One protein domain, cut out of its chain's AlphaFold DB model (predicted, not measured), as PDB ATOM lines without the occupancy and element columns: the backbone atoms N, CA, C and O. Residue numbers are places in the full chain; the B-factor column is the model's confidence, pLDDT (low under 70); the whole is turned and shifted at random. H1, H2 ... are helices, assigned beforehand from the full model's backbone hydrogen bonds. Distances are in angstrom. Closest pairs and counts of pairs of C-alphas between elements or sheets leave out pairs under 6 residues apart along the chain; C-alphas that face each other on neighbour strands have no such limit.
ATOM      1  N   GLU A   2     353.816 155.942 251.465       87.44
ATOM      2  CA  GLU A   2     352.673 156.660 250.874       87.44
ATOM      3  C   GLU A   2     351.992 155.881 249.747       87.44
ATOM      4  O   GLU A   2     350.773 155.906 249.646       87.44
ATOM      5  N   PHE A   3     352.750 155.090 248.981       87.81
ATOM      6  CA  PHE A   3     352.221 154.323 247.849       87.81
ATOM      7  C   PHE A   3     351.091 153.359 248.243       87.81
ATOM      8  O   PHE A   3     349.986 153.445 247.722       87.81
ATOM      9  N   VAL A   4     351.331 152.486 249.228       87.00
ATOM     10  CA  VAL A   4     350.325 151.511 249.691       87.00
ATOM     11  C   VAL A   4     349.108 152.209 250.298       87.00
ATOM     12  O   VAL A   4     347.979 151.776 250.074       87.00
ATOM     13  N   LYS A   5     349.317 153.301 251.048       89.56
ATOM     14  CA  LYS A   5     348.215 154.100 251.605       89.56
ATOM     15  C   LYS A   5     347.356 154.699 250.492       89.56
ATOM     16  O   LYS A   5     346.135 154.615 250.569       89.56
ATOM     17  N   HIS A   6     347.989 155.233 249.452       89.88
ATOM     18  CA  HIS A   6     347.295 155.798 248.305       89.88
ATOM     19  C   HIS A   6     346.498 154.732 247.543       89.88
ATOM     20  O   HIS A   6     345.306 154.912 247.321       89.88
ATOM     21  N   CYS A   7     347.085 153.569 247.248       90.31
ATOM     22  CA  CYS A   7     346.349 152.489 246.588       90.31
ATOM     23  C   CYS A   7     345.140 152.010 247.409       90.31
ATOM     24  O   CYS A   7     344.074 151.770 246.852       90.31
ATOM     25  N   ARG A   8     345.268 151.931 248.740       89.50
ATOM     26  CA  ARG A   8     344.138 151.590 249.618       89.50
ATOM     27  C   ARG A   8     343.045 152.656 249.625       89.50
ATOM     28  O   ARG A   8     341.883 152.297 249.739       89.50
ATOM     29  N   SER A   9     343.397 153.936 249.489       90.25
ATOM     30  CA  SER A   9     342.404 155.013 249.350       90.25
ATOM     31  C   SER A   9     341.631 154.964 248.028       90.25
ATOM     32  O   SER A   9     340.574 155.569 247.921       90.25
ATOM     33  N   LEU A  10     342.149 154.226 247.041       89.19
ATOM     34  CA  LEU A  10     341.506 153.976 245.752       89.19
ATOM     35  C   LEU A  10     340.737 152.642 245.722       89.19
ATOM     36  O   LEU A  10     340.338 152.202 244.646       89.19
ATOM     37  N   ASP A  11     340.557 151.981 246.873       89.88
ATOM     38  CA  ASP A  11     339.933 150.652 246.985       89.88
ATOM     39  C   ASP A  11     340.619 149.568 246.129       89.88
ATOM     40  O   ASP A  11     340.004 148.591 245.703       89.88
ATOM     41  N   ILE A  12     341.923 149.717 245.880       90.88
ATOM     42  CA  ILE A  12     342.713 148.708 245.170       90.88
ATOM     43  C   ILE A  12     343.005 147.544 246.124       90.88
ATOM     44  O   ILE A  12     343.455 147.739 247.260       90.88
ATOM     45  N   SER A  13     342.771 146.314 245.656       89.62
ATOM     46  CA  SER A  13     342.946 145.102 246.458       89.62
ATOM     47  C   SER A  13     344.406 144.882 246.876       89.62
ATOM     48  O   SER A  13     345.343 145.317 246.209       89.62
ATOM     49  N   LEU A  14     344.642 144.145 247.968       89.75
ATOM     50  CA  LEU A  14     346.011 143.822 248.400       89.75
ATOM     51  C   LEU A  14     346.802 143.030 247.345       89.75
ATOM     52  O   LEU A  14     348.022 143.181 247.272       89.75
ATOM     53  N   ASN A  15     346.132 142.202 246.538       88.06
ATOM     54  CA  ASN A  15     346.779 141.463 245.453       88.06
ATOM     55  C   ASN A  15     347.240 142.408 244.340       88.06
ATOM     56  O   ASN A  15     348.382 142.325 243.892       88.06
ATOM     57  N   ASP A  16     346.391 143.361 243.969       89.56
ATOM     58  CA  ASP A  16     346.702 144.380 242.971       89.56
ATOM     59  C   ASP A  16     347.808 145.326 243.456       89.56
ATOM     60  O   ASP A  16     348.737 145.636 242.715       89.56
ATOM     61  N   ILE A  17     347.803 145.703 244.738       91.62
ATOM     62  CA  ILE A  17     348.885 146.491 245.348       91.62
ATOM     63  C   ILE A  17     350.225 145.758 245.256       91.62
ATOM     64  O   ILE A  17     351.231 146.378 244.910       91.62
ATOM     65  N   LYS A  18     350.264 144.449 245.547       90.19
ATOM     66  CA  LYS A  18     351.490 143.648 245.393       90.19
ATOM     67  C   LYS A  18     351.976 143.681 243.946       90.19
ATOM     68  O   LYS A  18     353.147 143.968 243.720       90.19
ATOM     69  N   ARG A  19     351.070 143.492 242.982       88.25
ATOM     70  CA  ARG A  19     351.392 143.536 241.552       88.25
ATOM     71  C   ARG A  19     351.967 144.890 241.130       88.25
ATOM     72  O   ARG A  19     352.961 144.939 240.412       88.25
ATOM     73  N   LEU A  20     351.385 145.986 241.612       89.81
ATOM     74  CA  LEU A  20     351.877 147.340 241.356       89.81
ATOM     75  C   LEU A  20     353.271 147.578 241.958       89.81
ATOM     76  O   LEU A  20     354.102 148.238 241.336       89.81
ATOM     77  N   ILE A  21     353.556 147.026 243.142       90.19
ATOM     78  CA  ILE A  21     354.893 147.087 243.753       90.19
ATOM     79  C   ILE A  21     355.906 146.282 242.926       90.19
ATOM     80  O   ILE A  21     357.018 146.758 242.713       90.19
ATOM     81  N   GLU A  22     355.539 145.096 242.435       88.88
ATOM     82  CA  GLU A  22     356.410 144.288 241.572       88.88
ATOM     83  C   GLU A  22     356.745 145.002 240.258       88.88
ATOM     84  O   GLU A  22     357.911 145.052 239.876       88.88
ATOM     85  N   LEU A  23     355.746 145.598 239.599       87.75
ATOM     86  CA  LEU A  23     355.937 146.367 238.365       87.75
ATOM     87  C   LEU A  23     356.796 147.611 238.595       87.75
ATOM     88  O   LEU A  23     357.649 147.934 237.778       87.75
ATOM     89  N   LYS A  24     356.648 148.273 239.746       86.81
ATOM     90  CA  LYS A  24     357.495 149.414 240.117       86.81
ATOM     91  C   LYS A  24     358.984 149.047 240.195       86.81
ATOM     92  O   LYS A  24     359.830 149.899 239.945       86.81
ATOM     93  N   ASN A  25     359.306 147.795 240.522       88.00
ATOM     94  CA  ASN A  25     360.684 147.297 240.552       88.00
ATOM     95  C   ASN A  25     361.194 146.831 239.172       88.00
ATOM     96  O   ASN A  25     362.335 146.385 239.074       88.00
ATOM     97  N   LYS A  26     360.374 146.925 238.117       89.12
ATOM     98  CA  LYS A  26     360.697 146.535 236.738       89.12
ATOM     99  C   LYS A  26     360.417 147.700 235.775       89.12
ATOM    100  O   LYS A  26     359.418 147.673 235.063       89.12
ATOM    101  N   PRO A  27     361.273 148.736 235.739       83.38
ATOM    102  CA  PRO A  27     361.025 149.952 234.956       83.38
ATOM    103  C   PRO A  27     360.988 149.733 233.434       83.38
ATOM    104  O   PRO A  27     360.517 150.606 232.713       83.38
ATOM    105  N   GLU A  28     361.477 148.591 232.951       89.19
ATOM    106  CA  GLU A  28     361.479 148.221 231.529       89.19
ATOM    107  C   GLU A  28     360.174 147.533 231.083       89.19
ATOM    108  O   GLU A  28     359.943 147.351 229.889       89.19
ATOM    109  N   GLU A  29     359.304 147.158 232.027       87.50
ATOM    110  CA  GLU A  29     358.007 146.550 231.727       87.50
ATOM    111  C   GLU A  29     356.977 147.600 231.289       87.50
ATOM    112  O   GLU A  29     356.973 148.751 231.730       87.50
ATOM    113  N   SER A  30     356.027 147.176 230.456       86.75
ATOM    114  CA  SER A  30     354.940 148.051 230.017       86.75
ATOM    115  C   SER A  30     353.981 148.412 231.157       86.75
ATOM    116  O   SER A  30     353.509 147.555 231.912       86.75
ATOM    117  N   CYS A  31     353.563 149.682 231.197       89.81
ATOM    118  CA  CYS A  31     352.504 150.159 232.085       89.81
ATOM    119  C   CYS A  31     351.097 149.655 231.707       89.81
ATOM    120  O   CYS A  31     350.146 149.919 232.440       89.81
ATOM    121  N   SER A  32     350.935 148.888 230.619       89.19
ATOM    122  CA  SER A  32     349.636 148.353 230.173       89.19
ATOM    123  C   SER A  32     348.879 147.600 231.270       89.19
ATOM    124  O   SER A  32     347.670 147.769 231.405       89.19
ATOM    125  N   SER A  33     349.581 146.808 232.089       85.12
ATOM    126  CA  SER A  33     348.954 146.075 233.203       85.12
ATOM    127  C   SER A  33     348.434 147.014 234.298       85.12
ATOM    128  O   SER A  33     347.405 146.742 234.909       85.12
ATOM    129  N   VAL A  34     349.135 148.129 234.537       89.69
ATOM    130  CA  VAL A  34     348.715 149.166 235.491       89.69
ATOM    131  C   VAL A  34     347.474 149.882 234.966       89.69
ATOM    132  O   VAL A  34     346.513 150.051 235.711       89.69
ATOM    133  N   ASN A  35     347.464 150.242 233.680       91.12
ATOM    134  CA  ASN A  35     346.323 150.902 233.046       91.12
ATOM    135  C   ASN A  35     345.063 150.031 233.129       91.12
ATOM    136  O   ASN A  35     344.041 150.496 233.619       91.12
ATOM    137  N   ALA A  36     345.168 148.745 232.777       91.50
ATOM    138  CA  ALA A  36     344.044 147.811 232.845       91.50
ATOM    139  C   ALA A  36     343.456 147.676 234.265       91.50
ATOM    140  O   ALA A  36     342.238 147.613 234.433       91.50
ATOM    141  N   LEU A  37     344.310 147.664 235.292       90.88
ATOM    142  CA  LEU A  37     343.888 147.631 236.696       90.88
ATOM    143  C   LEU A  37     343.101 148.894 237.067       90.88
ATOM    144  O   LEU A  37     342.041 148.803 237.690       90.88
ATOM    145  N   ILE A  38     343.593 150.070 236.671       90.94
ATOM    146  CA  ILE A  38     342.915 151.342 236.941       90.94
ATOM    147  C   ILE A  38     341.591 151.437 236.174       90.94
ATOM    148  O   ILE A  38     340.589 151.838 236.765       90.94
ATOM    149  N   ASP A  39     341.545 151.008 234.912       94.06
ATOM    150  CA  ASP A  39     340.312 150.958 234.118       94.06
ATOM    151  C   ASP A  39     339.255 150.053 234.766       94.06
ATOM    152  O   ASP A  39     338.083 150.427 234.872       94.06
ATOM    153  N   GLN A  40     339.663 148.886 235.274       92.06
ATOM    154  CA  GLN A  40     338.769 147.985 235.998       92.06
ATOM    155  C   GLN A  40     338.217 148.639 237.272       92.06
ATOM    156  O   GLN A  40     337.016 148.551 237.547       92.06
ATOM    157  N   GLN A  41     339.073 149.318 238.039       92.12
ATOM    158  CA  GLN A  41     338.647 150.005 239.255       92.12
ATOM    159  C   GLN A  41     337.681 151.152 238.937       92.12
ATOM    160  O   GLN A  41     336.648 151.299 239.593       92.12
ATOM    161  N   LEU A  42     337.956 151.921 237.883       94.50
ATOM    162  CA  LEU A  42     337.076 152.986 237.418       94.50
ATOM    163  C   LEU A  42     335.710 152.437 236.983       94.50
ATOM    164  O   LEU A  42     334.673 153.010 237.330       94.50
ATOM    165  N   ALA A  43     335.681 151.312 236.268       95.56
ATOM    166  CA  ALA A  43     334.441 150.646 235.880       95.56
ATOM    167  C   ALA A  43     333.614 150.213 237.105       95.56
ATOM    168  O   ALA A  43     332.399 150.436 237.142       95.56
ATOM    169  N   LEU A  44     334.264 149.659 238.134       93.38
ATOM    170  CA  LEU A  44     333.608 149.276 239.384       93.38
ATOM    171  C   LEU A  44     333.025 150.492 240.113       93.38
ATOM    172  O   LEU A  44     331.853 150.470 240.498       93.38
ATOM    173  N   VAL A  45     333.804 151.565 240.261       95.12
ATOM    174  CA  VAL A  45     333.353 152.810 240.901       95.12
ATOM    175  C   VAL A  45     332.161 153.400 240.148       95.12
ATOM    176  O   VAL A  45     331.151 153.739 240.762       95.12
ATOM    177  N   ASN A  46     332.211 153.449 238.816       96.56
ATOM    178  CA  ASN A  46     331.095 153.922 237.993       96.56
ATOM    179  C   ASN A  46     329.830 153.075 238.172       96.56
ATOM    180  O   ASN A  46     328.732 153.627 238.302       96.56
ATOM    181  N   LYS A  47     329.969 151.747 238.233       96.62
ATOM    182  CA  LYS A  47     328.848 150.840 238.504       96.62
ATOM    183  C   LYS A  47     328.226 151.127 239.871       96.62
ATOM    184  O   LYS A  47     327.017 151.332 239.953       96.62
ATOM    185  N   ARG A  48     329.046 151.233 240.920       95.94
ATOM    186  CA  ARG A  48     328.587 151.558 242.281       95.94
ATOM    187  C   ARG A  48     327.918 152.923 242.355       95.94
ATOM    188  O   ARG A  48     326.864 153.049 242.967       95.94
ATOM    189  N   MET A  49     328.465 153.937 241.687       97.19
ATOM    190  CA  MET A  49     327.828 155.253 241.609       97.19
ATOM    191  C   MET A  49     326.452 155.183 240.949       97.19
ATOM    192  O   MET A  49     325.531 155.854 241.405       97.19
ATOM    193  N   LYS A  50     326.287 154.383 239.892       97.75
ATOM    194  CA  LYS A  50     324.986 154.195 239.240       97.75
ATOM    195  C   LYS A  50     323.978 153.527 240.181       97.75
ATOM    196  O   LYS A  50     322.864 154.026 240.302       97.75
ATOM    197  N   GLU A  51     324.383 152.459 240.868       97.00
ATOM    198  CA  GLU A  51     323.562 151.763 241.871       97.00
ATOM    199  C   GLU A  51     323.143 152.711 243.006       97.00
ATOM    200  O   GLU A  51     321.959 152.838 243.311       97.00
ATOM    201  N   LEU A  52     324.095 153.458 243.571       97.94
ATOM    202  CA  LEU A  52     323.834 154.408 244.655       97.94
ATOM    203  C   LEU A  52     322.964 155.588 244.214       97.94
ATOM    204  O   LEU A  52     322.161 156.078 245.002       97.94
ATOM    205  N   ARG A  53     323.091 156.055 242.966       97.94
ATOM    206  CA  ARG A  53     322.209 157.098 242.418       97.94
ATOM    207  C   ARG A  53     320.775 156.602 242.269       97.94
ATOM    208  O   ARG A  53     319.864 157.358 242.587       97.94
ATOM    209  N   ALA A  54     320.585 155.364 241.813       96.44
ATOM    210  CA  ALA A  54     319.260 154.757 241.717       96.44
ATOM    211  C   ALA A  54     318.627 154.604 243.107       96.44
ATOM    212  O   ALA A  54     317.531 155.109 243.331       96.44
ATOM    213  N   LEU A  55     319.373 154.039 244.062       96.06
ATOM    214  CA  LEU A  55     318.937 153.914 245.454       96.06
ATOM    215  C   LEU A  55     318.603 155.277 246.071       96.06
ATOM    216  O   LEU A  55     317.580 155.443 246.726       96.06
ATOM    217  N   LYS A  56     319.447 156.288 245.843       96.50
ATOM    218  CA  LYS A  56     319.182 157.648 246.315       96.50
ATOM    219  C   LYS A  56     317.867 158.185 245.750       96.50
ATOM    220  O   LYS A  56     317.107 158.784 246.501       96.50
ATOM    221  N   ALA A  57     317.613 158.001 244.456       94.88
ATOM    222  CA  ALA A  57     316.388 158.482 243.825       94.88
ATOM    223  C   ALA A  57     315.144 157.823 244.440       94.88
ATOM    224  O   ALA A  57     314.187 158.522 244.764       94.88
ATOM    225  N   GLU A  58     315.190 156.512 244.672       91.75
ATOM    226  CA  GLU A  58     314.128 155.760 245.344       91.75
ATOM    227  C   GLU A  58     313.878 156.276 246.770       91.75
ATOM    228  O   GLU A  58     312.758 156.656 247.112       91.75
ATOM    229  N   LEU A  59     314.936 156.421 247.574       92.25
ATOM    230  CA  LEU A  59     314.836 156.962 248.934       92.25
ATOM    231  C   LEU A  59     314.284 158.396 248.954       92.25
ATOM    232  O   LEU A  59     313.519 158.755 249.847       92.25
ATOM    233  N   GLN A  60     314.646 159.229 247.975       92.81
ATOM    234  CA  GLN A  60     314.126 160.594 247.853       92.81
ATOM    235  C   GLN A  60     312.637 160.620 247.497       92.81
ATOM    236  O   GLN A  60     311.909 161.467 248.018       92.81
ATOM    237  N   GLN A  61     312.177 159.706 246.639       89.62
ATOM    238  CA  GLN A  61     310.755 159.554 246.328       89.62
ATOM    239  C   GLN A  61     309.969 159.128 247.567       89.62
ATOM    240  O   GLN A  61     308.981 159.778 247.904       89.62
ATOM    241  N   MET A  62     310.457 158.123 248.300       88.06
ATOM    242  CA  MET A  62     309.841 157.681 249.554       88.06
ATOM    243  C   MET A  62     309.768 158.822 250.573       88.06
ATOM    244  O   MET A  62     308.700 159.100 251.113       88.06
ATOM    245  N   ALA A  63     310.874 159.539 250.792       87.38
ATOM    246  CA  ALA A  63     310.919 160.659 251.732       87.38
ATOM    247  C   ALA A  63     309.946 161.790 251.356       87.38
ATOM    248  O   ALA A  63     309.389 162.440 252.234       87.38
ATOM    249  N   SER A  64     309.719 162.007 250.059       86.69
ATOM    250  CA  SER A  64     308.785 163.024 249.558       86.69
ATOM    251  C   SER A  64     307.320 162.569 249.628       86.69
ATOM    252  O   SER A  64     306.421 163.407 249.643       86.69
ATOM    253  N   ALA A  65     307.064 161.260 249.692       81.94
ATOM    254  CA  ALA A  65     305.723 160.677 249.754       81.94
ATOM    255  C   ALA A  65     305.052 160.802 251.135       81.94
ATOM    256  O   ALA A  65     303.868 160.490 251.268       81.94
ATOM    257  N   CYS A  66     305.766 161.245 252.176       84.12
ATOM    258  CA  CYS A  66     305.200 161.403 253.514       84.12
ATOM    259  C   CYS A  66     305.533 162.766 254.129       84.12
ATOM    260  O   CYS A  66     306.695 163.138 254.260       84.12
ATOM    261  N   GLY A  67     304.501 163.494 254.559       77.44
ATOM    262  CA  GLY A  67     304.659 164.701 255.370       77.44
ATOM    263  C   GLY A  67     305.039 164.371 256.817       77.44
ATOM    264  O   GLY A  67     304.759 163.280 257.315       77.44
ATOM    265  N   SER A  68     305.638 165.337 257.514       70.94
ATOM    266  CA  SER A  68     306.198 165.201 258.868       70.94
ATOM    267  C   SER A  68     305.176 165.004 259.999       70.94
ATOM    268  O   SER A  68     305.585 164.807 261.137       70.94
ATOM    269  N   ASN A  69     303.870 165.023 259.709       74.94
ATOM    270  CA  ASN A  69     302.807 164.973 260.723       74.94
ATOM    271  C   ASN A  69     301.712 163.922 260.447       74.94
ATOM    272  O   ASN A  69     300.627 163.996 261.022       74.94
ATOM    273  N   ASN A  70     301.975 162.957 259.561       78.44
ATOM    274  CA  ASN A  70     301.044 161.861 259.287       78.44
ATOM    275  C   ASN A  70     301.153 160.764 260.358       78.44
ATOM    276  O   ASN A  70     302.236 160.489 260.874       78.44
ATOM    277  N   THR A  71     300.038 160.096 260.667       87.06
ATOM    278  CA  THR A  71     300.060 158.856 261.459       87.06
ATOM    279  C   THR A  71     300.756 157.739 260.675       87.06
ATOM    280  O   THR A  71     300.861 157.807 259.450       87.06
ATOM    281  N   ILE A  72     301.192 156.674 261.356       84.19
ATOM    282  CA  ILE A  72     301.784 155.498 260.692       84.19
ATOM    283  C   ILE A  72     300.815 154.887 259.665       84.19
ATOM    284  O   ILE A  72     301.237 154.533 258.568       84.19
ATOM    285  N   GLU A  73     299.512 154.872 259.957       82.88
ATOM    286  CA  GLU A  73     298.470 154.416 259.021       82.88
ATOM    287  C   GLU A  73     298.378 155.277 257.742       82.88
ATOM    288  O   GLU A  73     298.034 154.794 256.659       82.88
ATOM    289  N   ALA A  74     298.726 156.564 257.837       80.88
ATOM    290  CA  ALA A  74     298.778 157.504 256.719       80.88
ATOM    291  C   ALA A  74     300.201 157.706 256.156       80.88
ATOM    292  O   ALA A  74     300.408 158.576 255.305       80.88
ATOM    293  N   CYS A  75     301.187 156.920 256.599       86.81
ATOM    294  CA  CYS A  75     302.578 157.082 256.197       86.81
ATOM    295  C   CYS A  75     302.807 156.585 254.763       86.81
ATOM    296  O   CYS A  75     302.749 155.387 254.484       86.81
ATOM    297  N   GLY A  76     303.108 157.510 253.846       82.25
ATOM    298  CA  GLY A  76     303.395 157.182 252.446       82.25
ATOM    299  C   GLY A  76     304.667 156.349 252.254       82.25
ATOM    300  O   GLY A  76     304.744 155.573 251.305       82.25
ATOM    301  N   ILE A  77     305.631 156.445 253.181       86.38
ATOM    302  CA  ILE A  77     306.860 155.634 253.162       86.38
ATOM    303  C   ILE A  77     306.527 154.165 253.435       86.38
ATOM    304  O   ILE A  77     306.905 153.308 252.645       86.38
ATOM    305  N   ILE A  78     305.785 153.876 254.513       85.88
ATOM    306  CA  ILE A  78     305.394 152.501 254.873       85.88
ATOM    307  C   ILE A  78     304.560 151.875 253.756       85.88
ATOM    308  O   ILE A  78     304.865 150.774 253.317       85.88
ATOM    309  N   LYS A  79     303.593 152.614 253.199       83.38
ATOM    310  CA  LYS A  79     302.803 152.138 252.052       83.38
ATOM    311  C   LYS A  79     303.659 151.792 250.831       83.38
ATOM    312  O   LYS A  79     303.326 150.851 250.125       83.38
ATOM    313  N   SER A  80     304.746 152.529 250.591       82.56
ATOM    314  CA  SER A  80     305.669 152.255 249.481       82.56
ATOM    315  C   SER A  80     306.566 151.037 249.731       82.56
ATOM    316  O   SER A  80     307.035 150.442 248.770       82.56
ATOM    317  N   LEU A  81     306.822 150.678 250.995       84.69
ATOM    318  CA  LEU A  81     307.641 149.521 251.386       84.69
ATOM    319  C   LEU A  81     306.839 148.213 251.480       84.69
ATOM    320  O   LEU A  81     307.409 147.147 251.280       84.69
ATOM    321  N   ASP A  82     305.544 148.297 251.797       81.00
ATOM    322  CA  ASP A  82     304.604 147.163 251.840       81.00
ATOM    323  C   ASP A  82     304.001 146.804 250.459       81.00
ATOM    324  O   ASP A  82     303.179 145.889 250.372       81.00
ATOM    325  N   SER A  83     304.367 147.531 249.393       60.66
ATOM    326  CA  SER A  83     303.856 147.335 248.021       60.66
ATOM    327  C   SER A  83     304.744 146.445 247.153       60.66
ATOM    328  O   SER A  83     305.982 146.481 247.322       60.66
TER     329      SER A  83
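This is residues 2 to 83 of the 83 residues of the protein "HTH merR-type domain-containing protein" of Pseudoalteromonas tetraodonis (UniProt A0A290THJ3). One long helix, H3, makes a rod with short helices near its two ends: near its first residues the two short helices H1 and H2 lie loosely together, and at its far end the chain folds back and the single short helix H4 packs on residues 62 to 63 of H3. Residues 46 to 58 of H3 stand free, between the end near H1 and H2 and the end where H4 packs. The printed part has 82 residues with four named helices, H1, H2, H3 and H4 along the chain, and no named strand; the class is all helix. It is extended, with a radius of gyration of the C-alphas of 22.2 A and spans of 68 by 22 by 16 A.

H1, residues 2 to 9, is close to but not clearly touching H2, residues 14 to 24; their closest C-alphas, those of Cys 7 and Ile 17, are 6.6 A apart. These two run opposite ways at a tilt of 36 degrees, only just steep. H2 is close to but not clearly touching H3, residues 32 to 64, with the closest C-alphas, those of Leu 20 and Val 34, 6.9 A apart. They too run opposite ways at a tilt of 36 degrees, only just steep. H3 touches H4, residues 76 to 81, with residues 62 to 63 alone; the closest C-alphas are those of Met 62 and Ile 77, 5.1 A apart. H3 and H4 run opposite ways at a steep tilt of 49 degrees. H1 is apart from H3 and H4, and H2 is apart from H4. In H1, H2, H3 and H4 every O i to N i+4 pair is within hydrogen-bond range.

H1 begins at C-alpha 2 at (352.673, 156.660, 250.874) and ends at Ser 9. H2, from Leu 14 to Lys 24, measures 15.2 A from first to last C-alpha. H3, the longest helix with 33 residues, runs 47.5 A from C-alpha 32 at (349.636, 148.353, 230.173) to C-alpha 64 at (308.785, 163.024, 249.558). H4, from Gly 76, ends at C-alpha 81 at (307.641, 149.521, 251.386).

The two C-alphas farthest apart, those of Glu 28 and Thr 71, are 69.1 A apart. The printed part has no cut. The link from H1 to H2 is tight, that from H2 to H3 is short, and that from H3 to H4, with 11 residues, is long. Residues 25 to 30 and 68 to 73 also stand free. The mean pLDDT of the printed part is 88.7, and residue 83, the chain's last, is the one printed residue under 70.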